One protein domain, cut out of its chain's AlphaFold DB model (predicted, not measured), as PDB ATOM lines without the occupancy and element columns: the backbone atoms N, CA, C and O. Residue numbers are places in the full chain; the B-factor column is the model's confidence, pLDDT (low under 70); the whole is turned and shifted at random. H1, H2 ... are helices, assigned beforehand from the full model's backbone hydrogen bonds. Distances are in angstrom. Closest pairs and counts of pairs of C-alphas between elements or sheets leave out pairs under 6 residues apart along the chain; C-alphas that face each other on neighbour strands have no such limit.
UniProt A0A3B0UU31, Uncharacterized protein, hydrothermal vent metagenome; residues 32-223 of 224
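Overview. This is residues 32 to 223 of the 224 residues of an uncharacterized protein of hydrothermal vent metagenome (UniProt A0A3B0UU31). A long helix, H5, makes the spine of an elongated domain: H3 and H4 pack along its first half as an up-and-down bundle, with H1, H2 and H10 grouped round H3 at that end. On another side of H5, H7 packs on it and H8 crosses it steeply with the short H6 on H8, while the far end is loose, with H9 touching no helix. The printed part has 192 residues with ten named helices, H1 to H10 in chain order, and no named strand: its class is all helix. It is compact, with a radius of gyration of the C-alphas of 18.6 A, and spans 58 by 36 by 22 A.

Along the chain. Find C-alpha 94 at (152.094, 125.901, 117.278); from there H5, residues 94 to 124, runs 43.9 A to C-alpha 124 at (158.816, 163.021, 139.635), with a kink of 44 degrees near residue 118. Before it come H4, residues 75 to 91, 25.0 A long with a kink of 36 degrees near residue 85, and H3, residues 58 to 72, 21.7 A. Look earlier for H1, residues 32 to 40, and H2, residues 44 to 53. After H5 come H6, residues 138 to 141, H7, residues 150 to 157, H8, residues 162 to 175, 20.3 A, and H9, residues 188 to 196. H10, residues 214 to 222, ends at C-alpha 222 (139.347, 125.577, 113.005).

Arrangement. Start at the hub, H5, which touches five helices. H4 and H5 form a hairpin at a shallow tilt of 31 degrees, closest at C-alphas 75 and 107, 6.2 A apart. H5 touches H3 with residues 96 to 103 alone, closest at C-alphas 63 and 100, 7.2 A. H7 touches H5 at C-alphas 152 and 108, 5.7 A; H8 touches H5 at a steep tilt of 60 degrees, with C-alphas 169 and 113 closest, 6.1 A. H6 touches H8, C-alphas 138 and 166 being 5.7 A apart. Farther out, H2 touches H3 at C-alphas 44 and 68, 5.9 A, and H1 touches H10 at C-alphas 36 and 217, 5.1 A. Every O i to N i+4 pair is within hydrogen-bond range in H1, H7, H8, H9 and H10, against 4 of 6 in H2, 8 of 11 in H3, 9 of 13 in H4 and 25 of 27 in H5; H6 is too short for one.

Size, cuts and confidence. The two C-alphas farthest apart, those of Arg 55 and Glu 128, are 58.2 A from each other. The printed part has no cut. The long links are H5 to H6, H8 to H9 and H9 to H10, the last of 17 residues. Look for pLDDT under 70 at residues 118 to 135, 177 to 178, 180 to 204 and 223; the mean of the printed part is 81.3.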
ATOM      1  N   THR A  32     132.519 131.594 111.563       91.50
ATOM      2  CA  THR A  32     133.973 131.425 111.705       91.50
ATOM      3  C   THR A  32     134.759 132.531 111.000       91.50
ATOM      4  O   THR A  32     135.608 133.184 111.606       91.50
ATOM      5  N   GLN A  33     134.442 132.791 109.731       93.38
ATOM      6  CA  GLN A  33     135.109 133.813 108.928       93.38
ATOM      7  C   GLN A  33     134.766 135.224 109.414       93.38
ATOM      8  O   GLN A  33     135.631 136.103 109.425       93.38
ATOM      9  N   LEU A  34     133.524 135.438 109.861       94.44
ATOM     10  CA  LEU A  34     133.109 136.692 110.488       94.44
ATOM     11  C   LEU A  34     133.862 136.951 111.797       94.44
ATOM     12  O   LEU A  34     134.293 138.079 112.021       94.44
ATOM     13  N   LEU A  35     134.049 135.928 112.637       95.62
ATOM     14  CA  LEU A  35     134.799 136.052 113.885       95.62
ATOM     15  C   LEU A  35     136.271 136.356 113.603       95.62
ATOM     16  O   LEU A  35     136.791 137.331 114.140       95.62
ATOM     17  N   ALA A  36     136.918 135.587 112.726       95.56
ATOM     18  CA  ALA A  36     138.312 135.817 112.350       95.56
ATOM     19  C   ALA A  36     138.518 137.238 111.793       95.56
ATOM     20  O   ALA A  36     139.420 137.955 112.219       95.56
ATOM     21  N   SER A  37     137.612 137.695 110.923       95.75
ATOM     22  CA  SER A  37     137.650 139.054 110.371       95.75
ATOM     23  C   SER A  37     137.443 140.126 111.443       95.75
ATOM     24  O   SER A  37     138.094 141.170 111.402       95.75
ATOM     25  N   ALA A  38     136.542 139.897 112.404       96.00
ATOM     26  CA  ALA A  38     136.326 140.821 113.512       96.00
ATOM     27  C   ALA A  38     137.576 140.932 114.400       96.00
ATOM     28  O   ALA A  38     137.954 142.043 114.769       96.00
ATOM     29  N   LEU A  39     138.252 139.813 114.680       96.38
ATOM     30  CA  LEU A  39     139.488 139.778 115.465       96.38
ATOM     31  C   LEU A  39     140.643 140.498 114.752       96.38
ATOM     32  O   LEU A  39     141.286 141.347 115.367       96.38
ATOM     33  N   THR A  40     140.861 140.246 113.456       96.31
ATOM     34  CA  THR A  40     141.880 140.959 112.657       96.31
ATOM     35  C   THR A  40     141.635 142.470 112.639       96.31
ATOM     36  O   THR A  40     142.575 143.251 112.739       96.31
ATOM     37  N   ASN A  41     140.378 142.909 112.558       94.81
ATOM     38  CA  ASN A  41     140.035 144.333 112.490       94.81
ATOM     39  C   ASN A  41     139.848 145.004 113.863       94.81
ATOM     40  O   ASN A  41     139.352 146.129 113.916       94.81
ATOM     41  N   TYR A  42     140.209 144.339 114.967       91.94
ATOM     42  CA  TYR A  42     140.013 144.839 116.338       91.94
ATOM     43  C   TYR A  42     138.556 145.208 116.673       91.94
ATOM     44  O   TYR A  42     138.294 146.072 117.512       91.94
ATOM     45  N   ASN A  43     137.581 144.563 116.028       94.62
ATOM     46  CA  ASN A  43     136.165 144.757 116.321       94.62
ATOM     47  C   ASN A  43     135.735 143.837 117.473       94.62
ATOM     48  O   ASN A  43     135.060 142.825 117.269       94.62
ATOM     49  N   TYR A  44     136.153 144.195 118.690       93.12
ATOM     50  CA  TYR A  44     135.951 143.386 119.896       93.12
ATOM     51  C   TYR A  44     134.480 143.092 120.183       93.12
ATOM     52  O   TYR A  44     134.140 141.953 120.488       93.12
ATOM     53  N   LEU A  45     133.595 144.079 120.009       93.44
ATOM     54  CA  LEU A  45     132.153 143.913 120.228       93.44
ATOM     55  C   LEU A  45     131.548 142.868 119.286       93.44
ATOM     56  O   LEU A  45     130.779 142.003 119.710       93.44
ATOM     57  N   GLN A  46     131.899 142.929 117.999       95.38
ATOM     58  CA  GLN A  46     131.423 141.943 117.036       95.38
ATOM     59  C   GLN A  46     131.998 140.559 117.349       95.38
ATOM     60  O   GLN A  46     131.244 139.585 117.353       95.38
ATOM     61  N   ALA A  47     133.297 140.474 117.639       95.19
ATOM     62  CA  ALA A  47     133.958 139.218 117.962       95.19
ATOM     63  C   ALA A  47     133.352 138.551 119.211       95.19
ATOM     64  O   ALA A  47     133.000 137.373 119.156       95.19
ATOM     65  N   ASP A  48     133.126 139.307 120.287       94.19
ATOM     66  CA  ASP A  48     132.489 138.821 121.518       94.19
ATOM     67  C   ASP A  48     131.070 138.284 121.250       94.19
ATOM     68  O   ASP A  48     130.701 137.203 121.706       94.19
ATOM     69  N   SER A  49     130.300 138.965 120.391       94.88
ATOM     70  CA  SER A  49     128.950 138.527 120.003       94.88
ATOM     71  C   SER A  49     128.909 137.261 119.126       94.88
ATOM     72  O   SER A  49     127.874 136.587 119.049       94.88
ATOM     73  N   LEU A  50     130.000 136.962 118.414       94.62
ATOM     74  CA  LEU A  50     130.126 135.812 117.513       94.62
ATOM     75  C   LEU A  50     130.725 134.595 118.218       94.62
ATOM     76  O   LEU A  50     130.350 133.471 117.892       94.62
ATOM     77  N   LEU A  51     131.595 134.814 119.205       92.81
ATOM     78  CA  LEU A  51     132.284 133.772 119.959       92.81
ATOM     79  C   LEU A  51     131.364 132.645 120.478       92.81
ATOM     80  O   LEU A  51     131.700 131.485 120.248       92.81
ATOM     81  N   PRO A  52     130.199 132.906 121.112       92.00
ATOM     82  CA  PRO A  52     129.337 131.829 121.612       92.00
ATOM     83  C   PRO A  52     128.594 131.057 120.508       92.00
ATOM     84  O   PRO A  52     127.958 130.048 120.797       92.00
ATOM     85  N   LYS A  53     128.630 131.525 119.252       91.38
ATOM     86  CA  LYS A  53     127.890 130.934 118.121       91.38
ATOM     87  C   LYS A  53     128.709 129.912 117.332       91.38
ATOM     88  O   LYS A  53     128.179 129.309 116.401       91.38
ATOM     89  N   ILE A  54     129.987 129.750 117.660       90.12
ATOM     90  CA  ILE A  54     130.925 128.895 116.932       90.12
ATOM     91  C   ILE A  54     131.401 127.797 117.873       90.12
ATOM     92  O   ILE A  54     131.808 128.059 119.004       90.12
ATOM     93  N   ARG A  55     131.361 126.553 117.397       88.56
ATOM     94  CA  ARG A  55     131.926 125.418 118.121       88.56
ATOM     95  C   ARG A  55     133.432 125.368 117.868       88.56
ATOM     96  O   ARG A  55     133.848 125.272 116.721       88.56
ATOM     97  N   MET A  56     134.221 125.400 118.934       90.25
ATOM     98  CA  MET A  56     135.684 125.321 118.902       90.25
ATOM     99  C   MET A  56     136.194 124.622 120.168       90.25
ATOM    100  O   MET A  56     135.410 124.331 121.075       90.25
ATOM    101  N   THR A  57     137.494 124.341 120.231       90.06
ATOM    102  CA  THR A  57     138.125 123.796 121.440       90.06
ATOM    103  C   THR A  57     138.167 124.829 122.566       90.06
ATOM    104  O   THR A  57     138.157 126.039 122.329       90.06
ATOM    105  N   GLU A  58     138.253 124.357 123.810       89.50
ATOM    106  CA  GLU A  58     138.367 125.228 124.986       89.50
ATOM    107  C   GLU A  58     139.609 126.134 124.912       89.50
ATOM    108  O   GLU A  58     139.522 127.329 125.190       89.50
ATOM    109  N   ASN A  59     140.741 125.602 124.436       90.44
ATOM    110  CA  ASN A  59     141.971 126.374 124.240       90.44
ATOM    111  C   ASN A  59     141.776 127.523 123.242       90.44
ATOM    112  O   ASN A  59     142.120 128.662 123.555       90.44
ATOM    113  N   ALA A  60     141.175 127.252 122.078       92.31
ATOM    114  CA  ALA A  60     140.878 128.286 121.088       92.31
ATOM    115  C   ALA A  60     139.963 129.371 121.673       92.31
ATOM    116  O   ALA A  60     140.237 130.567 121.542       92.31
ATOM    117  N   GLN A  61     138.917 128.961 122.395       93.25
ATOM    118  CA  GLN A  61     137.997 129.894 123.030       93.25
ATOM    119  C   GLN A  61     138.699 130.766 124.082       93.25
ATOM    120  O   GLN A  61     138.460 131.974 124.134       93.25
ATOM    121  N   ASN A  62     139.567 130.184 124.909       93.12
ATOM    122  CA  ASN A  62     140.287 130.917 125.947       93.12
ATOM    123  C   ASN A  62     141.333 131.877 125.365       93.12
ATOM    124  O   ASN A  62     141.463 132.994 125.860       93.12
ATOM    125  N   ILE A  63     142.013 131.503 124.277       94.94
ATOM    126  CA  ILE A  63     142.935 132.392 123.550       94.94
ATOM    127  C   ILE A  63     142.187 133.595 122.976       94.94
ATOM    128  O   ILE A  63     142.637 134.732 123.126       94.94
ATOM    129  N   ILE A  64     141.021 133.371 122.367       95.19
ATOM    130  CA  ILE A  64     140.210 134.465 121.827       95.19
ATOM    131  C   ILE A  64     139.726 135.372 122.960       95.19
ATOM    132  O   ILE A  64     139.888 136.584 122.869       95.19
ATOM    133  N   LYS A  65     139.218 134.816 124.070       93.88
ATOM    134  CA  LYS A  65     138.838 135.610 125.254       93.88
ATOM    135  C   LYS A  65     140.005 136.445 125.783       93.88
ATOM    136  O   LYS A  65     139.823 137.629 126.058       93.88
ATOM    137  N   LEU A  66     141.198 135.857 125.885       94.69
ATOM    138  CA  LEU A  66     142.410 136.568 126.283       94.69
ATOM    139  C   LEU A  66     142.712 137.731 125.323       94.69
ATOM    140  O   LEU A  66     143.008 138.836 125.776       94.69
ATOM    141  N   TYR A  67     142.600 137.508 124.013       95.00
ATOM    142  CA  TYR A  67     142.815 138.549 123.011       95.00
ATOM    143  C   TYR A  67     141.794 139.686 123.119       95.00
ATOM    144  O   TYR A  67     142.173 140.857 123.103       95.00
ATOM    145  N   LEU A  68     140.510 139.369 123.308       93.56
ATOM    146  CA  LEU A  68     139.461 140.371 123.529       93.56
ATOM    147  C   LEU A  68     139.721 141.188 124.804       93.56
ATOM    148  O   LEU A  68     139.486 142.394 124.843       93.56
ATOM    149  N   MET A  69     140.285 140.567 125.844       91.94
ATOM    150  CA  MET A  69     140.626 141.259 127.088       91.94
ATOM    151  C   MET A  69     141.714 142.328 126.935       91.94
ATOM    152  O   MET A  69     141.818 143.197 127.810       91.94
ATOM    153  N   LEU A  70     142.492 142.318 125.849       89.94
ATOM    154  CA  LEU A  70     143.497 143.350 125.577       89.94
ATOM    155  C   LEU A  70     142.872 144.749 125.461       89.94
ATOM    156  O   LEU A  70     143.493 145.720 125.901       89.94
ATOM    157  N   GLU A  71     141.621 144.850 124.995       87.62
ATOM    158  CA  GLU A  71     140.864 146.110 124.921       87.62
ATOM    159  C   GLU A  71     140.742 146.789 126.292       87.62
ATOM    160  O   GLU A  71     140.861 148.009 126.416       87.62
ATOM    161  N   THR A  72     140.573 145.993 127.353       82.12
ATOM    162  CA  THR A  72     140.398 146.510 128.718       82.12
ATOM    163  C   THR A  72     141.667 147.157 129.275       82.12
ATOM    164  O   THR A  72     141.601 147.917 130.246       82.12
ATOM    165  N   LYS A  73     142.833 146.830 128.694       78.44
ATOM    166  CA  LYS A  73     144.180 147.223 129.145       78.44
ATOM    167  C   LYS A  73     144.468 146.905 130.619       78.44
ATOM    168  O   LYS A  73     145.424 147.425 131.192       78.44
ATOM    169  N   ASN A  74     143.685 146.024 131.244       84.62
ATOM    170  CA  ASN A  74     143.890 145.615 132.626       84.62
ATOM    171  C   ASN A  74     145.005 144.566 132.703       84.62
ATOM    172  O   ASN A  74     144.746 143.362 132.695       84.62
ATOM    173  N   ILE A  75     146.248 145.046 132.793       84.75
ATOM    174  CA  ILE A  75     147.457 144.211 132.805       84.75
ATOM    175  C   ILE A  75     147.402 143.146 133.905       84.75
ATOM    176  O   ILE A  75     147.672 141.990 133.621       84.75
ATOM    177  N   LEU A  76     146.945 143.482 135.117       82.88
ATOM    178  CA  LEU A  76     146.865 142.512 136.216       82.88
ATOM    179  C   LEU A  76     145.923 141.344 135.894       82.88
ATOM    180  O   LEU A  76     146.224 140.198 136.222       82.88
ATOM    181  N   LYS A  77     144.770 141.630 135.275       87.50
ATOM    182  CA  LYS A  77     143.822 140.587 134.869       87.50
ATOM    183  C   LYS A  77     144.414 139.736 133.741       87.50
ATOM    184  O   LYS A  77     144.366 138.518 133.828       87.50
ATOM    185  N   LEU A  78     145.019 140.373 132.737       90.62
ATOM    186  CA  LEU A  78     145.672 139.695 131.612       90.62
ATOM    187  C   LEU A  78     146.813 138.774 132.061       90.62
ATOM    188  O   LEU A  78     146.904 137.655 131.576       90.62
ATOM    189  N   THR A  79     147.645 139.206 133.014       88.31
ATOM    190  CA  THR A  79     148.724 138.374 133.566       88.31
ATOM    191  C   THR A  79     148.178 137.104 134.218       88.31
ATOM    192  O   THR A  79     148.715 136.031 133.979       88.31
ATOM    193  N   ARG A  80     147.074 137.193 134.974       88.44
ATOM    194  CA  ARG A  80     146.456 136.013 135.607       88.44
ATOM    195  C   ARG A  80     145.911 135.014 134.589       88.44
ATOM    196  O   ARG A  80     146.108 133.817 134.761       88.44
ATOM    197  N   GLU A  81     145.243 135.495 133.541       91.50
ATOM    198  CA  GLU A  81     144.742 134.620 132.469       91.50
ATOM    199  C   GLU A  81     145.891 133.962 131.693       91.50
ATOM    200  O   GLU A  81     145.815 132.785 131.344       91.50
ATOM    201  N   LEU A  82     146.983 134.698 131.457       92.56
ATOM    202  CA  LEU A  82     148.194 134.144 130.853       92.56
ATOM    203  C   LEU A  82     148.824 133.057 131.724       92.56
ATOM    204  O   LEU A  82     149.147 131.992 131.208       92.56
ATOM    205  N   ASP A  83     148.969 133.293 133.028       89.31
ATOM    206  CA  ASP A  83     149.534 132.306 133.955       89.31
ATOM    207  C   ASP A  83     148.688 131.021 134.000       89.31
ATOM    208  O   ASP A  83     149.234 129.924 134.128       89.31
ATOM    209  N   TYR A  84     147.363 131.137 133.857       89.94
ATOM    210  CA  TYR A  84     146.468 129.989 133.712       89.94
ATOM    211  C   TYR A  84     146.698 129.253 132.383       89.94
ATOM    212  O   TYR A  84     146.950 128.048 132.384       89.94
ATOM    213  N   LEU A  85     146.682 129.963 131.249       89.81
ATOM    214  CA  LEU A  85     146.851 129.348 129.926       89.81
ATOM    215  C   LEU A  85     148.228 128.707 129.728       89.81
ATOM    216  O   LEU A  85     148.341 127.687 129.048       89.81
ATOM    217  N   GLN A  86     149.264 129.249 130.369       87.38
ATOM    218  CA  GLN A  86     150.615 128.688 130.350       87.38
ATOM    219  C   GLN A  86     150.680 127.244 130.869       87.38
ATOM    220  O   GLN A  86     151.543 126.487 130.431       87.38
ATOM    221  N   GLN A  87     149.765 126.830 131.749       88.94
ATOM    222  CA  GLN A  87     149.722 125.455 132.267       88.94
ATOM    223  C   GLN A  87     149.408 124.431 131.170       88.94
ATOM    224  O   GLN A  87     149.847 123.284 131.240       88.94
ATOM    225  N   PHE A  88     148.688 124.858 130.133       88.56
ATOM    226  CA  PHE A  88     148.280 124.018 129.009       88.56
ATOM    227  C   PHE A  88     149.169 124.213 127.779       88.56
ATOM    228  O   PHE A  88     149.027 123.480 126.803       88.56
ATOM    229  N   PHE A  89     150.107 125.163 127.825       88.94
ATOM    230  CA  PHE A  89     150.966 125.550 126.706       88.94
ATOM    231  C   PHE A  89     151.646 124.367 125.991       88.94
ATOM    232  O   PHE A  89     151.581 124.327 124.762       88.94
ATOM    233  N   PRO A  90     152.206 123.350 126.689       89.06
ATOM    234  CA  PRO A  90     152.844 122.209 126.025       89.06
ATOM    235  C   PRO A  90     151.898 121.355 125.168       89.06
ATOM    236  O   PRO A  90     152.357 120.599 124.319       89.06
ATOM    237  N   GLN A  91     150.587 121.446 125.406       88.50
ATOM    238  CA  GLN A  91     149.553 120.677 124.704       88.50
ATOM    239  C   GLN A  91     148.903 121.478 123.567       88.50
ATOM    240  O   GLN A  91     148.070 120.951 122.832       88.50
ATOM    241  N   MET A  92     149.240 122.762 123.435       90.12
ATOM    242  CA  MET A  92     148.651 123.642 122.434       90.12
ATOM    243  C   MET A  92     149.332 123.495 121.075       90.12
ATOM    244  O   MET A  92     150.516 123.167 120.986       90.12
ATOM    245  N   SER A  93     148.589 123.799 120.007       91.31
ATOM    246  CA  SER A  93     149.147 123.869 118.656       91.31
ATOM    247  C   SER A  93     150.213 124.966 118.542       91.31
ATOM    248  O   SER A  93     150.219 125.924 119.315       91.31
ATOM    249  N   PHE A  94     151.083 124.871 117.536       92.38
ATOM    250  CA  PHE A  94     152.094 125.901 117.278       92.38
ATOM    251  C   PHE A  94     151.479 127.302 117.102       92.38
ATOM    252  O   PHE A  94     151.990 128.271 117.657       92.38
ATOM    253  N   ILE A  95     150.351 127.413 116.391       92.88
ATOM    254  CA  ILE A  95     149.661 128.696 116.178       92.88
ATOM    255  C   ILE A  95     149.130 129.270 117.491       92.88
ATOM    256  O   ILE A  95     149.326 130.450 117.775       92.88
ATOM    257  N   HIS A  96     148.523 128.433 118.334       93.69
ATOM    258  CA  HIS A  96     148.065 128.849 119.662       93.69
ATOM    259  C   HIS A  96     149.220 129.349 120.533       93.69
ATOM    260  O   HIS A  96     149.117 130.417 121.134       93.69
ATOM    261  N   GLN A  97     150.332 128.611 120.555       94.00
ATOM    262  CA  GLN A  97     151.541 129.007 121.276       94.00
ATOM    263  C   GLN A  97     152.099 130.334 120.750       94.00
ATOM    264  O   GLN A  97     152.451 131.206 121.541       94.00
ATOM    265  N   SER A  98     152.125 130.521 119.428       94.25
ATOM    266  CA  SER A  98     152.612 131.753 118.805       94.25
ATOM    267  C   SER A  98     151.763 132.967 119.185       94.25
ATOM    268  O   SER A  98     152.313 134.000 119.564       94.25
ATOM    269  N   ILE A  99     150.430 132.845 119.153       94.88
ATOM    270  CA  ILE A  99     149.521 133.926 119.563       94.88
ATOM    271  C   ILE A  99     149.730 134.272 121.040       94.88
ATOM    272  O   ILE A  99     149.850 135.445 121.397       94.88
ATOM    273  N   ILE A 100     149.802 133.257 121.905       95.00
ATOM    274  CA  ILE A 100     150.022 133.463 123.340       95.00
ATOM    275  C   ILE A 100     151.373 134.136 123.590       95.00
ATOM    276  O   ILE A 100     151.423 135.061 124.395       95.00
ATOM    277  N   ASN A 101     152.440 133.739 122.895       95.38
ATOM    278  CA  ASN A 101     153.766 134.338 123.052       95.38
ATOM    279  C   ASN A 101     153.767 135.837 122.732       95.38
ATOM    280  O   ASN A 101     154.285 136.630 123.517       95.38
ATOM    281  N   GLU A 102     153.133 136.250 121.637       95.31
ATOM    282  CA  GLU A 102     153.010 137.671 121.279       95.31
ATOM    283  C   GLU A 102     152.209 138.462 122.327       95.31
ATOM    284  O   GLU A 102     152.578 139.577 122.717       95.31
ATOM    285  N   ILE A 103     151.141 137.863 122.867       95.25
ATOM    286  CA  ILE A 103     150.371 138.461 123.965       95.25
ATOM    287  C   ILE A 103     151.211 138.538 125.250       95.25
ATOM    288  O   ILE A 103     151.206 139.574 125.919       95.25
ATOM    289  N   MET A 104     151.967 137.489 125.585       94.94
ATOM    290  CA  MET A 104     152.876 137.459 126.733       94.94
ATOM    291  C   MET A 104     153.910 138.575 126.641       94.94
ATOM    292  O   MET A 104     154.086 139.315 127.608       94.94
ATOM    293  N   ILE A 105     154.551 138.739 125.483       95.00
ATOM    294  CA  ILE A 105     155.524 139.808 125.251       95.00
ATOM    295  C   ILE A 105     154.887 141.165 125.549       95.00
ATOM    296  O   ILE A 105     155.434 141.949 126.328       95.00
ATOM    297  N   TRP A 106     153.705 141.432 124.994       94.00
ATOM    298  CA  TRP A 106     153.017 142.703 125.200       94.00
ATOM    299  C   TRP A 106     152.625 142.943 126.666       94.00
ATOM    300  O   TRP A 106     152.861 144.031 127.200       94.00
ATOM    301  N   VAL A 107     152.049 141.940 127.335       92.62
ATOM    302  CA  VAL A 107     151.576 142.049 128.724       92.62
ATOM    303  C   VAL A 107     152.747 142.196 129.692       92.62
ATOM    304  O   VAL A 107     152.753 143.133 130.495       92.62
ATOM    305  N   TYR A 108     153.751 141.319 129.617       93.62
ATOM    306  CA  TYR A 108     154.869 141.340 130.559       93.62
ATOM    307  C   TYR A 108     155.786 142.542 130.334       93.62
ATOM    308  O   TYR A 108     156.209 143.132 131.322       93.62
ATOM    309  N   LEU A 109     156.023 143.008 129.098       93.00
ATOM    310  CA  LEU A 109     156.756 144.268 128.893       93.00
ATOM    311  C   LEU A 109     156.041 145.450 129.554       93.00
ATOM    312  O   LEU A 109     156.685 146.277 130.196       93.00
ATOM    313  N   LYS A 110     154.709 145.527 129.446       89.44
ATOM    314  CA  LYS A 110     153.923 146.573 130.113       89.44
ATOM    315  C   LYS A 110     153.954 146.454 131.632       89.44
ATOM    316  O   LYS A 110     154.043 147.481 132.305       89.44
ATOM    317  N   GLN A 111     153.899 145.235 132.163       88.44
ATOM    318  CA  GLN A 111     154.002 144.990 133.598       88.44
ATOM    319  C   GLN A 111     155.387 145.380 134.134       88.44
ATOM    320  O   GLN A 111     155.465 146.177 135.063       88.44
ATOM    321  N   ILE A 112     156.466 144.912 133.492       90.94
ATOM    322  CA  ILE A 112     157.854 145.251 133.845       90.94
ATOM    323  C   ILE A 112     158.052 146.762 133.796       90.94
ATOM    324  O   ILE A 112     158.540 147.353 134.756       90.94
ATOM    325  N   TYR A 113     157.623 147.400 132.704       88.12
ATOM    326  CA  TYR A 113     157.725 148.844 132.551       88.12
ATOM    327  C   TYR A 113     157.035 149.566 133.708       88.12
ATOM    328  O   TYR A 113     157.646 150.404 134.358       88.12
ATOM    329  N   ARG A 114     155.790 149.201 134.029       81.44
ATOM    330  CA  ARG A 114     155.045 149.800 135.141       81.44
ATOM    331  C   ARG A 114     155.754 149.628 136.486       81.44
ATOM    332  O   ARG A 114     155.787 150.579 137.267       81.44
ATOM    333  N   ASP A 115     156.270 148.441 136.769       82.12
ATOM    334  CA  ASP A 115     156.894 148.131 138.055       82.12
ATOM    335  C   ASP A 115     158.240 148.850 138.214       82.12
ATOM    336  O   ASP A 115     158.499 149.442 139.262       82.12
ATOM    337  N   GLU A 116     159.055 148.887 137.158       83.88
ATOM    338  CA  GLU A 116     160.412 149.447 137.193       83.88
ATOM    339  C   GLU A 116     160.442 150.972 137.047       83.88
ATOM    340  O   GLU A 116     161.327 151.621 137.604       83.88
ATOM    341  N   ILE A 117     159.450 151.578 136.382       78.44
ATOM    342  CA  ILE A 117     159.320 153.044 136.357       78.44
ATOM    343  C   ILE A 117     158.564 153.598 137.569       78.44
ATOM    344  O   ILE A 117     158.632 154.796 137.825       78.44
ATOM    345  N   SER A 118     157.803 152.784 138.306       68.44
ATOM    346  CA  SER A 118     156.980 153.275 139.422       68.44
ATOM    347  C   SER A 118     157.815 154.016 140.482       68.44
ATOM    348  O   SER A 118     157.415 155.119 140.869       68.44
ATOM    349  N   PRO A 119     158.992 153.513 140.914       62.91
ATOM    350  CA  PRO A 119     159.874 154.264 141.804       62.91
ATOM    351  C   PRO A 119     160.341 155.621 141.235       62.91
ATOM    352  O   PRO A 119     160.098 156.621 141.910       62.91
ATOM    353  N   PRO A 120     160.940 155.727 140.027       55.34
ATOM    354  CA  PRO A 120     161.342 157.023 139.478       55.34
ATOM    355  C   PRO A 120     160.161 157.954 139.157       55.34
ATOM    356  O   PRO A 120     160.258 159.152 139.398       55.34
ATOM    357  N   VAL A 121     159.006 157.445 138.719       53.69
ATOM    358  CA  VAL A 121     157.802 158.274 138.505       53.69
ATOM    359  C   VAL A 121     157.258 158.834 139.824       53.69
ATOM    360  O   VAL A 121     156.817 159.978 139.861       53.69
ATOM    361  N   ARG A 122     157.330 158.092 140.939       53.66
ATOM    362  CA  ARG A 122     157.014 158.643 142.274       53.66
ATOM    363  C   ARG A 122     157.980 159.751 142.693       53.66
ATOM    364  O   ARG A 122     157.576 160.641 143.436       53.66
ATOM    365  N   ILE A 123     159.234 159.700 142.240       50.50
ATOM    366  CA  ILE A 123     160.214 160.767 142.477       50.50
ATOM    367  C   ILE A 123     159.812 162.036 141.704       50.50
ATOM    368  O   ILE A 123     159.817 163.106 142.300       50.50
ATOM    369  N   LEU A 124     159.345 161.909 140.452       49.25
ATOM    370  CA  LEU A 124     158.816 163.021 139.635       49.25
ATOM    371  C   LEU A 124     157.567 163.710 140.223       49.25
ATOM    372  O   LEU A 124     157.205 164.801 139.797       49.25
ATOM    373  N   GLN A 125     156.857 163.059 141.151       48.22
ATOM    374  CA  GLN A 125     155.680 163.623 141.831       48.22
ATOM    375  C   GLN A 125     156.037 164.512 143.032       48.22
ATOM    376  O   GLN A 125     155.133 165.002 143.709       48.22
ATOM    377  N   ARG A 126     157.328 164.688 143.329       45.38
ATOM    378  CA  ARG A 126     157.822 165.648 144.322       45.38
ATOM    379  C   ARG A 126     158.087 166.984 143.632       45.38
ATOM    380  O   ARG A 126     158.411 166.997 142.449       45.38
ATOM    381  N   ASP A 127     157.967 168.084 144.375       45.06
ATOM    382  CA  ASP A 127     158.054 169.457 143.838       45.06
ATOM    383  C   ASP A 127     159.380 169.762 143.112       45.06
ATOM    384  O   ASP A 127     159.467 170.699 142.321       45.06
ATOM    385  N   GLU A 128     160.395 168.924 143.315       44.03
ATOM    386  CA  GLU A 128     161.685 168.986 142.651       44.03
ATOM    387  C   GLU A 128     162.118 167.568 142.284       44.03
ATOM    388  O   GLU A 128     162.550 166.829 143.161       44.03
ATOM    389  N   LEU A 129     161.973 167.159 141.022       48.66
ATOM    390  CA  LEU A 129     162.885 166.239 140.325       48.66
ATOM    391  C   LEU A 129     162.334 165.964 138.924       48.66
ATOM    392  O   LEU A 129     161.314 165.306 138.762       48.66
ATOM    393  N   TYR A 130     163.035 166.460 137.906       52.06
ATOM    394  CA  TYR A 130     162.866 166.044 136.517       52.06
ATOM    395  C   TYR A 130     163.853 164.897 136.260       52.06
ATOM    396  O   TYR A 130     165.058 165.108 136.324       52.06
ATOM    397  N   LEU A 131     163.360 163.691 135.994       53.06
ATOM    398  CA  LEU A 131     164.147 162.568 135.475       53.06
ATOM    399  C   LEU A 131     163.954 162.524 133.962       53.06
ATOM    400  O   LEU A 131     162.819 162.422 133.491       53.06
ATOM    401  N   ALA A 132     165.044 162.577 133.202       56.50
ATOM    402  CA  ALA A 132     164.986 162.324 131.772       56.50
ATOM    403  C   ALA A 132     164.825 160.809 131.514       56.50
ATOM    404  O   ALA A 132     165.256 159.987 132.324       56.50
ATOM    405  N   PRO A 133     164.270 160.378 130.365       54.94
ATOM    406  CA  PRO A 133     164.177 158.954 130.012       54.94
ATOM    407  C   PRO A 133     165.522 158.228 129.979       54.94
ATOM    408  O   PRO A 133     165.563 157.007 130.102       54.94
ATOM    409  N   SER A 134     166.609 158.971 129.752       54.97
ATOM    410  CA  SER A 134     167.987 158.483 129.818       54.97
ATOM    411  C   SER A 134     168.391 158.017 131.210       54.97
ATOM    412  O   SER A 134     169.289 157.189 131.319       54.97
ATOM    413  N   ASP A 135     167.723 158.519 132.243       63.44
ATOM    414  CA  ASP A 135     168.117 158.335 133.636       63.44
ATOM    415  C   ASP A 135     167.427 157.109 134.255       63.44
ATOM    416  O   ASP A 135     167.754 156.700 135.369       63.44
ATOM    417  N   ILE A 136     166.486 156.481 133.530       71.94
ATOM    418  CA  ILE A 136     165.920 155.188 133.924       71.94
ATOM    419  C   ILE A 136     166.869 154.070 133.492       71.94
ATOM    420  O   ILE A 136     166.901 153.643 132.333       71.94
ATOM    421  N   ASP A 137     167.616 153.560 134.464       78.38
ATOM    422  CA  ASP A 137     168.558 152.472 134.255       78.38
ATOM    423  C   ASP A 137     167.885 151.090 134.342       78.38
ATOM    424  O   ASP A 137     168.012 150.359 135.325       78.38
ATOM    425  N   PHE A 138     167.198 150.703 133.265       86.94
ATOM    426  CA  PHE A 138     166.642 149.351 133.111       86.94
ATOM    427  C   PHE A 138     167.710 148.242 133.072       86.94
ATOM    428  O   PHE A 138     167.360 147.071 133.234       86.94
ATOM    429  N   SER A 139     168.984 148.585 132.836       86.94
ATOM    430  CA  SER A 139     170.096 147.623 132.779       86.94
ATOM    431  C   SER A 139     170.437 147.068 134.163       86.94
ATOM    432  O   SER A 139     170.829 145.912 134.283       86.94
ATOM    433  N   THR A 140     170.203 147.838 135.231       86.06
ATOM    434  CA  THR A 140     170.360 147.349 136.618       86.06
ATOM    435  C   THR A 140     169.452 146.164 136.953       86.06
ATOM    436  O   THR A 140     169.752 145.404 137.871       86.06
ATOM    437  N   CYS A 141     168.372 145.990 136.188       87.75
ATOM    438  CA  CYS A 141     167.410 144.901 136.310       87.75
ATOM    439  C   CYS A 141     167.680 143.734 135.347       87.75
ATOM    440  O   CYS A 141     166.846 142.839 135.210       87.75
ATOM    441  N   GLU A 142     168.820 143.724 134.646       86.94
ATOM    442  CA  GLU A 142     169.246 142.556 133.862       86.94
ATOM    443  C   GLU A 142     169.703 141.398 134.755       86.94
ATOM    444  O   GLU A 142     169.674 140.246 134.330       86.94
ATOM    445  N   GLN A 143     170.068 141.708 136.000       85.06
ATOM    446  CA  GLN A 143     170.295 140.743 137.066       85.06
ATOM    447  C   GLN A 143     169.193 140.870 138.129       85.06
ATOM    448  O   GLN A 143     168.651 141.965 138.314       85.06
ATOM    449  N   PRO A 144     168.858 139.781 138.849       81.88
ATOM    450  CA  PRO A 144     167.838 139.821 139.887       81.88
ATOM    451  C   PRO A 144     168.139 140.878 140.953       81.88
ATOM    452  O   PRO A 144     169.198 140.878 141.579       81.88
ATOM    453  N   ASN A 145     167.181 141.771 141.187       81.69
ATOM    454  CA  ASN A 145     167.291 142.839 142.177       81.69
ATOM    455  C   ASN A 145     165.915 143.079 142.813       81.69
ATOM    456  O   ASN A 145     164.888 143.007 142.144       81.69
ATOM    457  N   THR A 146     165.868 143.339 144.121       80.50
ATOM    458  CA  THR A 146     164.619 143.459 144.898       80.50
ATOM    459  C   THR A 146     163.690 144.577 144.425       80.50
ATOM    460  O   THR A 146     162.506 144.563 144.755       80.50
ATOM    461  N   ARG A 147     164.202 145.538 143.649       77.06
ATOM    462  CA  ARG A 147     163.428 146.646 143.068       77.06
ATOM    463  C   ARG A 147     162.957 146.395 141.631       77.06
ATOM    464  O   ARG A 147     162.276 147.251 141.078       77.06
ATOM    465  N   CYS A 148     163.323 145.262 141.039       86.25
ATOM    466  CA  CYS A 148     163.047 144.929 139.647       86.25
ATOM    467  C   CYS A 148     161.886 143.941 139.519       86.25
ATOM    468  O   CYS A 148     161.570 143.194 140.449       86.25
ATOM    469  N   ALA A 149     161.267 143.897 138.340       90.06
ATOM    470  CA  ALA A 149     160.141 143.012 138.057       90.06
ATOM    471  C   ALA A 149     160.608 141.575 137.751       90.06
ATOM    472  O   ALA A 149     160.299 141.026 136.692       90.06
ATOM    473  N   ASN A 150     161.366 140.967 138.671       91.00
ATOM    474  CA  ASN A 150     162.112 139.722 138.442       91.00
ATOM    475  C   ASN A 150     161.235 138.596 137.880       91.00
ATOM    476  O   ASN A 150     161.604 137.995 136.881       91.00
ATOM    477  N   ILE A 151     160.042 138.381 138.450       90.81
ATOM    478  CA  ILE A 151     159.108 137.335 137.996       90.81
ATOM    479  C   ILE A 151     158.693 137.566 136.536       90.81
ATOM    480  O   ILE A 151     158.710 136.648 135.724       90.81
ATOM    481  N   SER A 152     158.333 138.802 136.177       92.25
ATOM    482  CA  SER A 152     157.906 139.108 134.805       92.25
ATOM    483  C   SER A 152     159.076 139.054 133.820       92.25
ATOM    484  O   SER A 152     158.901 138.603 132.691       92.25
ATOM    485  N   ARG A 153     160.277 139.473 134.241       93.44
ATOM    486  CA  ARG A 153     161.503 139.344 133.439       93.44
ATOM    487  C   ARG A 153     161.866 137.885 133.191       93.44
ATOM    488  O   ARG A 153     162.162 137.537 132.057       93.44
ATOM    489  N   GLU A 154     161.784 137.038 134.211       92.62
ATOM    490  CA  GLU A 154     162.010 135.596 134.094       92.62
ATOM    491  C   GLU A 154     161.022 134.967 133.104       92.62
ATOM    492  O   GLU A 154     161.439 134.306 132.154       92.62
ATOM    493  N   LYS A 155     159.723 135.264 133.245       91.81
ATOM    494  CA  LYS A 155     158.684 134.798 132.312       91.81
ATOM    495  C   LYS A 155     158.961 135.210 130.868       91.81
ATOM    496  O   LYS A 155     158.744 134.411 129.965       91.81
ATOM    497  N   LEU A 156     159.441 136.432 130.654       93.56
ATOM    498  CA  LEU A 156     159.722 136.970 129.324       93.56
ATOM    499  C   LEU A 156     161.066 136.490 128.749       93.56
ATOM    500  O   LEU A 156     161.221 136.431 127.531       93.56
ATOM    501  N   SER A 157     162.016 136.102 129.605       92.81
ATOM    502  CA  SER A 157     163.338 135.609 129.198       92.81
ATOM    503  C   SER A 157     163.290 134.295 128.412       92.81
ATOM    504  O   SER A 157     164.216 133.978 127.670       92.81
ATOM    505  N   THR A 158     162.181 133.558 128.522       90.94
ATOM    506  CA  THR A 158     161.918 132.355 127.720       90.94
ATOM    507  C   THR A 158     161.578 132.679 126.260       90.94
ATOM    508  O   THR A 158     161.680 131.801 125.408       90.94
ATOM    509  N   LEU A 159     161.195 133.930 125.965       92.94
ATOM    510  CA  LEU A 159     160.752 134.388 124.643       92.94
ATOM    511  C   LEU A 159     161.709 135.395 123.997       92.94
ATOM    512  O   LEU A 159     161.756 135.501 122.774       92.94
ATOM    513  N   MET A 160     162.453 136.165 124.793       94.19
ATOM    514  CA  MET A 160     163.403 137.157 124.291       94.19
ATOM    515  C   MET A 160     164.576 137.368 125.241       94.19
ATOM    516  O   MET A 160     164.474 137.144 126.443       94.19
ATOM    517  N   THR A 161     165.699 137.842 124.701       94.25
ATOM    518  CA  THR A 161     166.901 138.080 125.505       94.25
ATOM    519  C   THR A 161     166.694 139.221 126.500       94.25
ATOM    520  O   THR A 161     165.959 140.175 126.234       94.25
ATOM    521  N   THR A 162     167.399 139.184 127.632       91.44
ATOM    522  CA  THR A 162     167.354 140.264 128.630       91.44
ATOM    523  C   THR A 162     167.717 141.625 128.024       91.44
ATOM    524  O   THR A 162     167.086 142.636 128.332       91.44
ATOM    525  N   THR A 163     168.666 141.644 127.086       91.44
ATOM    526  CA  THR A 163     169.053 142.839 126.329       91.44
ATOM    527  C   THR A 163     167.897 143.386 125.487       91.44
ATOM    528  O   THR A 163     167.686 144.601 125.437       91.44
ATOM    529  N   ASP A 164     167.112 142.518 124.842       94.38
ATOM    530  CA  ASP A 164     165.938 142.927 124.064       94.38
ATOM    531  C   ASP A 164     164.811 143.453 124.954       94.38
ATOM    532  O   ASP A 164     164.165 144.443 124.595       94.38
ATOM    533  N   ILE A 165     164.621 142.864 126.140       94.38
ATOM    534  CA  ILE A 165     163.709 143.391 127.164       94.38
ATOM    535  C   ILE A 165     164.123 144.827 127.508       94.38
ATOM    536  O   ILE A 165     163.346 145.761 127.296       94.38
ATOM    537  N   THR A 166     165.373 145.037 127.936       92.12
ATOM    538  CA  THR A 166     165.923 146.363 128.271       92.12
ATOM    539  C   THR A 166     165.768 147.355 127.114       92.12
ATOM    540  O   THR A 166     165.350 148.501 127.308       92.12
ATOM    541  N   LYS A 167     166.060 146.930 125.882       92.62
ATOM    542  CA  LYS A 167     165.927 147.759 124.677       92.62
ATOM    543  C   LYS A 167     164.481 148.194 124.441       92.62
ATOM    544  O   LYS A 167     164.252 149.356 124.099       92.62
ATOM    545  N   ASN A 168     163.508 147.300 124.615       93.19
ATOM    546  CA  ASN A 168     162.092 147.633 124.470       93.19
ATOM    547  C   ASN A 168     161.607 148.574 125.579       93.19
ATOM    548  O   ASN A 168     160.953 149.568 125.268       93.19
ATOM    549  N   LEU A 169     162.015 148.360 126.832       91.19
ATOM    550  CA  LEU A 169     161.695 149.260 127.947       91.19
ATOM    551  C   LEU A 169     162.245 150.678 127.718       91.19
ATOM    552  O   LEU A 169     161.523 151.663 127.880       91.19
ATOM    553  N   LYS A 170     163.484 150.800 127.218       88.62
ATOM    554  CA  LYS A 170     164.070 152.092 126.818       88.62
ATOM    555  C   LYS A 170     163.270 152.765 125.693       88.62
ATOM    556  O   LYS A 170     163.069 153.978 125.723       88.62
ATOM    557  N   LYS A 171     162.775 152.007 124.703       88.56
ATOM    558  CA  LYS A 171     161.886 152.547 123.652       88.56
ATOM    559  C   LYS A 171     160.554 153.035 124.227       88.56
ATOM    560  O   LYS A 171     160.085 154.091 123.808       88.56
ATOM    561  N   MET A 172     159.965 152.298 125.167       87.62
ATOM    562  CA  MET A 172     158.731 152.694 125.853       87.62
ATOM    563  C   MET A 172     158.930 153.992 126.640       87.62
ATOM    564  O   MET A 172     158.163 154.928 126.443       87.62
ATOM    565  N   ALA A 173     160.011 154.103 127.420       82.31
ATOM    566  CA  ALA A 173     160.357 155.314 128.172       82.31
ATOM    567  C   ALA A 173     160.500 156.560 127.292       82.31
ATOM    568  O   ALA A 173     160.053 157.639 127.666       82.31
ATOM    569  N   ARG A 174     161.069 156.417 126.090       80.12
ATOM    570  CA  ARG A 174     161.178 157.526 125.129       80.12
ATOM    571  C   ARG A 174     159.826 157.984 124.577       80.12
ATOM    572  O   ARG A 174     159.712 159.142 124.182       80.12
ATOM    573  N   LYS A 175     158.839 157.087 124.506       78.81
ATOM    574  CA  LYS A 175     157.479 157.375 124.021       78.81
ATOM    575  C   LYS A 175     156.530 157.824 125.128       78.81
ATOM    576  O   LYS A 175     155.500 158.415 124.817       78.81
ATOM    577  N   ASP A 176     156.843 157.525 126.383       77.69
ATOM    578  CA  ASP A 176     156.013 157.902 127.519       77.69
ATOM    579  C   ASP A 176     156.228 159.383 127.852       77.69
ATOM    580  O   ASP A 176     157.302 159.737 128.331       77.69
ATOM    581  N   PRO A 177     155.246 160.277 127.653       69.19
ATOM    582  CA  PRO A 177     155.407 161.687 127.999       69.19
ATOM    583  C   PRO A 177     155.420 161.947 129.507       69.19
ATOM    584  O   PRO A 177     155.689 163.073 129.913       69.19
ATOM    585  N   CYS A 178     155.089 160.957 130.344       68.94
ATOM    586  CA  CYS A 178     155.267 161.053 131.793       68.94
ATOM    587  C   CYS A 178     156.748 160.934 132.178       68.94
ATOM    588  O   CYS A 178     157.126 161.379 133.255       68.94
ATOM    589  N   VAL A 179     157.561 160.331 131.307       70.81
ATOM    590  CA  VAL A 179     158.999 160.108 131.496       70.81
ATOM    591  C   VAL A 179     159.816 161.023 130.577       70.81
ATOM    592  O   VAL A 179     160.803 161.611 130.997       70.81
ATOM    593  N   ASN A 180     159.399 161.190 129.321       68.62
ATOM    594  CA  ASN A 180     160.024 162.050 128.321       68.62
ATOM    595  C   ASN A 180     159.271 163.374 128.168       68.62
ATOM    596  O   ASN A 180     158.508 163.579 127.216       68.62
ATOM    597  N   LEU A 181     159.484 164.289 129.111       61.12
ATOM    598  CA  LEU A 181     158.950 165.645 129.034       61.12
ATOM    599  C   LEU A 181     159.717 166.446 127.969       61.12
ATOM    600  O   LEU A 181     160.678 167.152 128.263       61.12
ATOM    601  N   SER A 182     159.298 166.333 126.707       57.00
ATOM    602  CA  SER A 182     159.782 167.228 125.645       57.00
ATOM    603  C   SER A 182     159.436 168.694 125.956       57.00
ATOM    604  O   SER A 182     158.488 168.978 126.693       57.00
ATOM    605  N   SER A 183     160.163 169.641 125.357       54.34
ATOM    606  CA  SER A 183     159.960 171.089 125.553       54.34
ATOM    607  C   SER A 183     158.513 171.554 125.312       54.34
ATOM    608  O   SER A 183     158.046 172.470 125.981       54.34
ATOM    609  N   GLY A 184     157.747 170.876 124.445       52.25
ATOM    610  CA  GLY A 184     156.321 171.157 124.196       52.25
ATOM    611  C   GLY A 184     155.334 170.660 125.273       52.25
ATOM    612  O   GLY A 184     154.125 170.895 125.166       52.25
ATOM    613  N   LEU A 185     155.818 169.951 126.298       50.81
ATOM    614  CA  LEU A 185     155.043 169.412 127.425       50.81
ATOM    615  C   LEU A 185     155.395 170.066 128.771       50.81
ATOM    616  O   LEU A 185     154.802 169.693 129.783       50.81
ATOM    617  N   GLN A 186     156.304 171.051 128.778       53.00
ATOM    618  CA  GLN A 186     156.733 171.783 129.980       53.00
ATOM    619  C   GLN A 186     155.615 172.588 130.659       53.00
ATOM    620  O   GLN A 186     155.744 172.942 131.832       53.00
ATOM    621  N   ASP A 187     154.486 172.817 129.978       55.03
ATOM    622  CA  ASP A 187     153.285 173.338 130.626       55.03
ATOM    623  C   ASP A 187     152.879 172.414 131.782       55.03
ATOM    624  O   ASP A 187     152.388 171.298 131.574       55.03
ATOM    625  N   HIS A 188     153.014 172.910 133.016       51.00
ATOM    626  CA  HIS A 188     152.740 172.184 134.262       51.00
ATOM    627  C   HIS A 188     151.383 171.456 134.265       51.00
ATOM    628  O   HIS A 188     151.229 170.409 134.887       51.00
ATOM    629  N   LYS A 189     150.383 171.942 133.511       53.31
ATOM    630  CA  LYS A 189     149.074 171.283 133.355       53.31
ATOM    631  C   LYS A 189     149.112 169.955 132.587       53.31
ATOM    632  O   LYS A 189     148.231 169.128 132.825       53.31
ATOM    633  N   LYS A 190     150.048 169.742 131.654       53.81
ATOM    634  CA  LYS A 190     150.195 168.479 130.903       53.81
ATOM    635  C   LYS A 190     151.035 167.472 131.693       53.81
ATOM    636  O   LYS A 190     150.575 166.347 131.866       53.81
ATOM    637  N   ALA A 191     152.150 167.909 132.282       53.12
ATOM    638  CA  ALA A 191     152.950 167.099 133.206       53.12
ATOM    639  C   ALA A 191     152.121 166.614 134.418       53.12
ATOM    640  O   ALA A 191     152.054 165.418 134.691       53.12
ATOM    641  N   ASN A 192     151.333 167.490 135.055       51.59
ATOM    642  CA  ASN A 192     150.450 167.090 136.161       51.59
ATOM    643  C   ASN A 192     149.308 166.152 135.733       51.59
ATOM    644  O   ASN A 192     148.786 165.390 136.548       51.59
ATOM    645  N   ARG A 193     148.901 166.176 134.458       53.09
ATOM    646  CA  ARG A 193     147.879 165.263 133.917       53.09
ATOM    647  C   ARG A 193     148.445 163.861 133.686       53.09
ATOM    648  O   ARG A 193     147.734 162.889 133.934       53.09
ATOM    649  N   CYS A 194     149.710 163.776 133.281       54.88
ATOM    650  CA  CYS A 194     150.495 162.545 133.244       54.88
ATOM    651  C   CYS A 194     150.614 161.921 134.649       54.88
ATOM    652  O   CYS A 194     150.306 160.745 134.830       54.88
ATOM    653  N   LEU A 195     150.921 162.733 135.668       50.53
ATOM    654  CA  LEU A 195     151.088 162.283 137.056       50.53
ATOM    655  C   LEU A 195     149.762 161.941 137.775       50.53
ATOM    656  O   LEU A 195     149.752 161.080 138.654       50.53
ATOM    657  N   ARG A 196     148.625 162.562 137.407       47.72
ATOM    658  CA  ARG A 196     147.306 162.322 138.046       47.72
ATOM    659  C   ARG A 196     146.621 161.009 137.660       47.72
ATOM    660  O   ARG A 196     145.684 160.619 138.358       47.72
ATOM    661  N   LYS A 197     147.027 160.303 136.598       47.44
ATOM    662  CA  LYS A 197     146.437 158.990 136.252       47.44
ATOM    663  C   LYS A 197     147.040 157.863 137.105       47.44
ATOM    664  O   LYS A 197     147.608 156.899 136.610       47.44
ATOM    665  N   SER A 198     146.825 157.947 138.414       44.50
ATOM    666  CA  SER A 198     147.252 156.988 139.442       44.50
ATOM    667  C   SER A 198     146.439 155.680 139.495       44.50
ATOM    668  O   SER A 198     146.423 154.999 140.518       44.50
ATOM    669  N   LYS A 199     145.754 155.286 138.410       44.84
ATOM    670  CA  LYS A 199     144.909 154.072 138.371       44.84
ATOM    671  C   LYS A 199     145.096 153.217 137.113       44.84
ATOM    672  O   LYS A 199     144.138 152.705 136.550       44.84
ATOM    673  N   GLY A 200     146.343 153.039 136.683       44.53
ATOM    674  CA  GLY A 200     146.732 151.855 135.905       44.53
ATOM    675  C   GLY A 200     146.584 151.911 134.384       44.53
ATOM    676  O   GLY A 200     147.093 151.006 133.738       44.53
ATOM    677  N   ASN A 201     146.002 152.963 133.800       46.06
ATOM    678  CA  ASN A 201     145.950 153.119 132.344       46.06
ATOM    679  C   ASN A 201     146.739 154.355 131.911       46.06
ATOM    680  O   ASN A 201     146.220 155.479 131.939       46.06
ATOM    681  N   LEU A 202     147.987 154.144 131.480       49.41
ATOM    682  CA  LEU A 202     148.694 155.119 130.652       49.41
ATOM    683  C   LEU A 202     147.786 155.448 129.459       49.41
ATOM    684  O   LEU A 202     147.280 154.555 128.782       49.41
ATOM    685  N   ALA A 203     147.514 156.735 129.238       50.94
ATOM    686  CA  ALA A 203     146.626 157.166 128.155       50.94
ATOM    687  C   ALA A 203     147.227 156.915 126.762       50.94
ATOM    688  O   ALA A 203     146.535 157.078 125.762       50.94
ATOM    689  N   ILE A 204     148.512 156.561 126.707       59.47
ATOM    690  CA  ILE A 204     149.304 156.459 125.491       59.47
ATOM    691  C   ILE A 204     149.752 155.019 125.312       59.47
ATOM    692  O   ILE A 204     150.205 154.357 126.246       59.47
ATOM    693  N   GLU A 205     149.608 154.548 124.080       71.25
ATOM    694  CA  GLU A 205     150.026 153.221 123.669       71.25
ATOM    695  C   GLU A 205     151.555 153.196 123.509       71.25
ATOM    696  O   GLU A 205     152.101 153.669 122.513       71.25
ATOM    697  N   LEU A 206     152.267 152.687 124.520       77.75
ATOM    698  CA  LEU A 206     153.738 152.617 124.500       77.75
ATOM    699  C   LEU A 206     154.274 151.489 123.606       77.75
ATOM    700  O   LEU A 206     155.364 151.601 123.040       77.75
ATOM    701  N   LEU A 207     153.484 150.424 123.460       84.94
ATOM    702  CA  LEU A 207     153.738 149.275 122.596       84.94
ATOM    703  C   LEU A 207     152.460 148.953 121.826       84.94
ATOM    704  O   LEU A 207     151.424 148.822 122.478       84.94
ATOM    705  N   PRO A 208     152.510 148.806 120.492       87.12
ATOM    706  CA  PRO A 208     151.335 148.417 119.726       87.12
ATOM    707  C   PRO A 208     150.810 147.073 120.232       87.12
ATOM    708  O   PRO A 208     151.596 146.196 120.585       87.12
ATOM    709  N   GLN A 209     149.490 146.930 120.294       89.62
ATOM    710  CA  GLN A 209     148.860 145.653 120.613       89.62
ATOM    711  C   GLN A 209     149.211 144.612 119.538       89.62
ATOM    712  O   GLN A 209     149.273 144.984 118.362       89.62
ATOM    713  N   PRO A 210     149.417 143.332 119.902       93.19
ATOM    714  CA  PRO A 210     149.647 142.282 118.920       93.19
ATOM    715  C   PRO A 210     148.519 142.218 117.879       93.19
ATOM    716  O   PRO A 210     147.330 142.383 118.185       93.19
ATOM    717  N   HIS A 211     148.923 142.002 116.632       93.44
ATOM    718  CA  HIS A 211     148.054 141.859 115.472       93.44
ATOM    719  C   HIS A 211     148.281 140.485 114.861       93.44
ATOM    720  O   HIS A 211     149.430 140.074 114.719       93.44
ATOM    721  N   PHE A 212     147.200 139.827 114.461       95.94
ATOM    722  CA  PHE A 212     147.254 138.520 113.825       95.94
ATOM    723  C   PHE A 212     146.422 138.545 112.548       95.94
ATOM    724  O   PHE A 212     145.349 139.162 112.482       95.94
ATOM    725  N   SER A 213     146.951 137.887 111.527       95.50
ATOM    726  CA  SER A 213     146.334 137.751 110.220       95.50
ATOM    727  C   SER A 213     145.021 136.975 110.290       95.50
ATOM    728  O   SER A 213     144.728 136.254 111.248       95.50
ATOM    729  N   LEU A 214     144.221 137.114 109.234       95.25
ATOM    730  CA  LEU A 214     142.984 136.356 109.091       95.25
ATOM    731  C   LEU A 214     143.250 134.843 109.151       95.25
ATOM    732  O   LEU A 214     142.510 134.120 109.813       95.25
ATOM    733  N   ASP A 215     144.322 134.378 108.507       94.75
ATOM    734  CA  ASP A 215     144.658 132.956 108.418       94.75
ATOM    735  C   ASP A 215     145.075 132.368 109.770       94.75
ATOM    736  O   ASP A 215     144.695 131.243 110.089       94.75
ATOM    737  N   GLU A 216     145.808 133.122 110.595       95.31
ATOM    738  CA  GLU A 216     146.151 132.707 111.963       95.31
ATOM    739  C   GLU A 216     144.895 132.551 112.827       95.31
ATOM    740  O   GLU A 216     144.767 131.577 113.577       95.31
ATOM    741  N   TRP A 217     143.928 133.464 112.685       95.81
ATOM    742  CA  TRP A 217     142.652 133.347 113.387       95.81
ATOM    743  C   TRP A 217     141.805 132.187 112.882       95.81
ATOM    744  O   TRP A 217     141.241 131.456 113.696       95.81
ATOM    745  N   LEU A 218     141.740 131.973 111.568       94.50
ATOM    746  CA  LEU A 218     141.031 130.828 110.999       94.50
ATOM    747  C   LEU A 218     141.636 129.511 111.491       94.50
ATOM    748  O   LEU A 218     140.902 128.662 111.984       94.50
ATOM    749  N   GLN A 219     142.962 129.363 111.468       93.06
ATOM    750  CA  GLN A 219     143.640 128.177 112.003       93.06
ATOM    751  C   GLN A 219     143.376 127.983 113.501       93.06
ATOM    752  O   GLN A 219     143.138 126.861 113.944       93.06
ATOM    753  N   THR A 220     143.358 129.073 114.269       93.25
ATOM    754  CA  THR A 220     143.049 129.043 115.705       93.25
ATOM    755  C   THR A 220     141.632 128.550 115.980       93.25
ATOM    756  O   THR A 220     141.438 127.781 116.916       93.25
ATOM    757  N   ILE A 221     140.647 128.986 115.187       92.06
ATOM    758  CA  ILE A 221     139.234 128.623 115.367       92.06
ATOM    759  C   ILE A 221     138.953 127.211 114.831       92.06
ATOM    760  O   ILE A 221     138.182 126.466 115.433       92.06
ATOM    761  N   SER A 222     139.577 126.840 113.712       83.00
ATOM    762  CA  SER A 222     139.347 125.577 113.005       83.00
ATOM    763  C   SER A 222     140.142 124.388 113.550       83.00
ATOM    764  O   SER A 222     139.944 123.278 113.063       83.00
ATOM    765  N   SER A 223     141.015 124.580 114.544       62.31
ATOM    766  CA  SER A 223     141.704 123.485 115.234       62.31
ATOM    767  C   SER A 223     140.718 122.706 116.121       62.31
ATOM    768  O   SER A 223     140.619 122.966 117.325       62.31
TER     769      SER A 223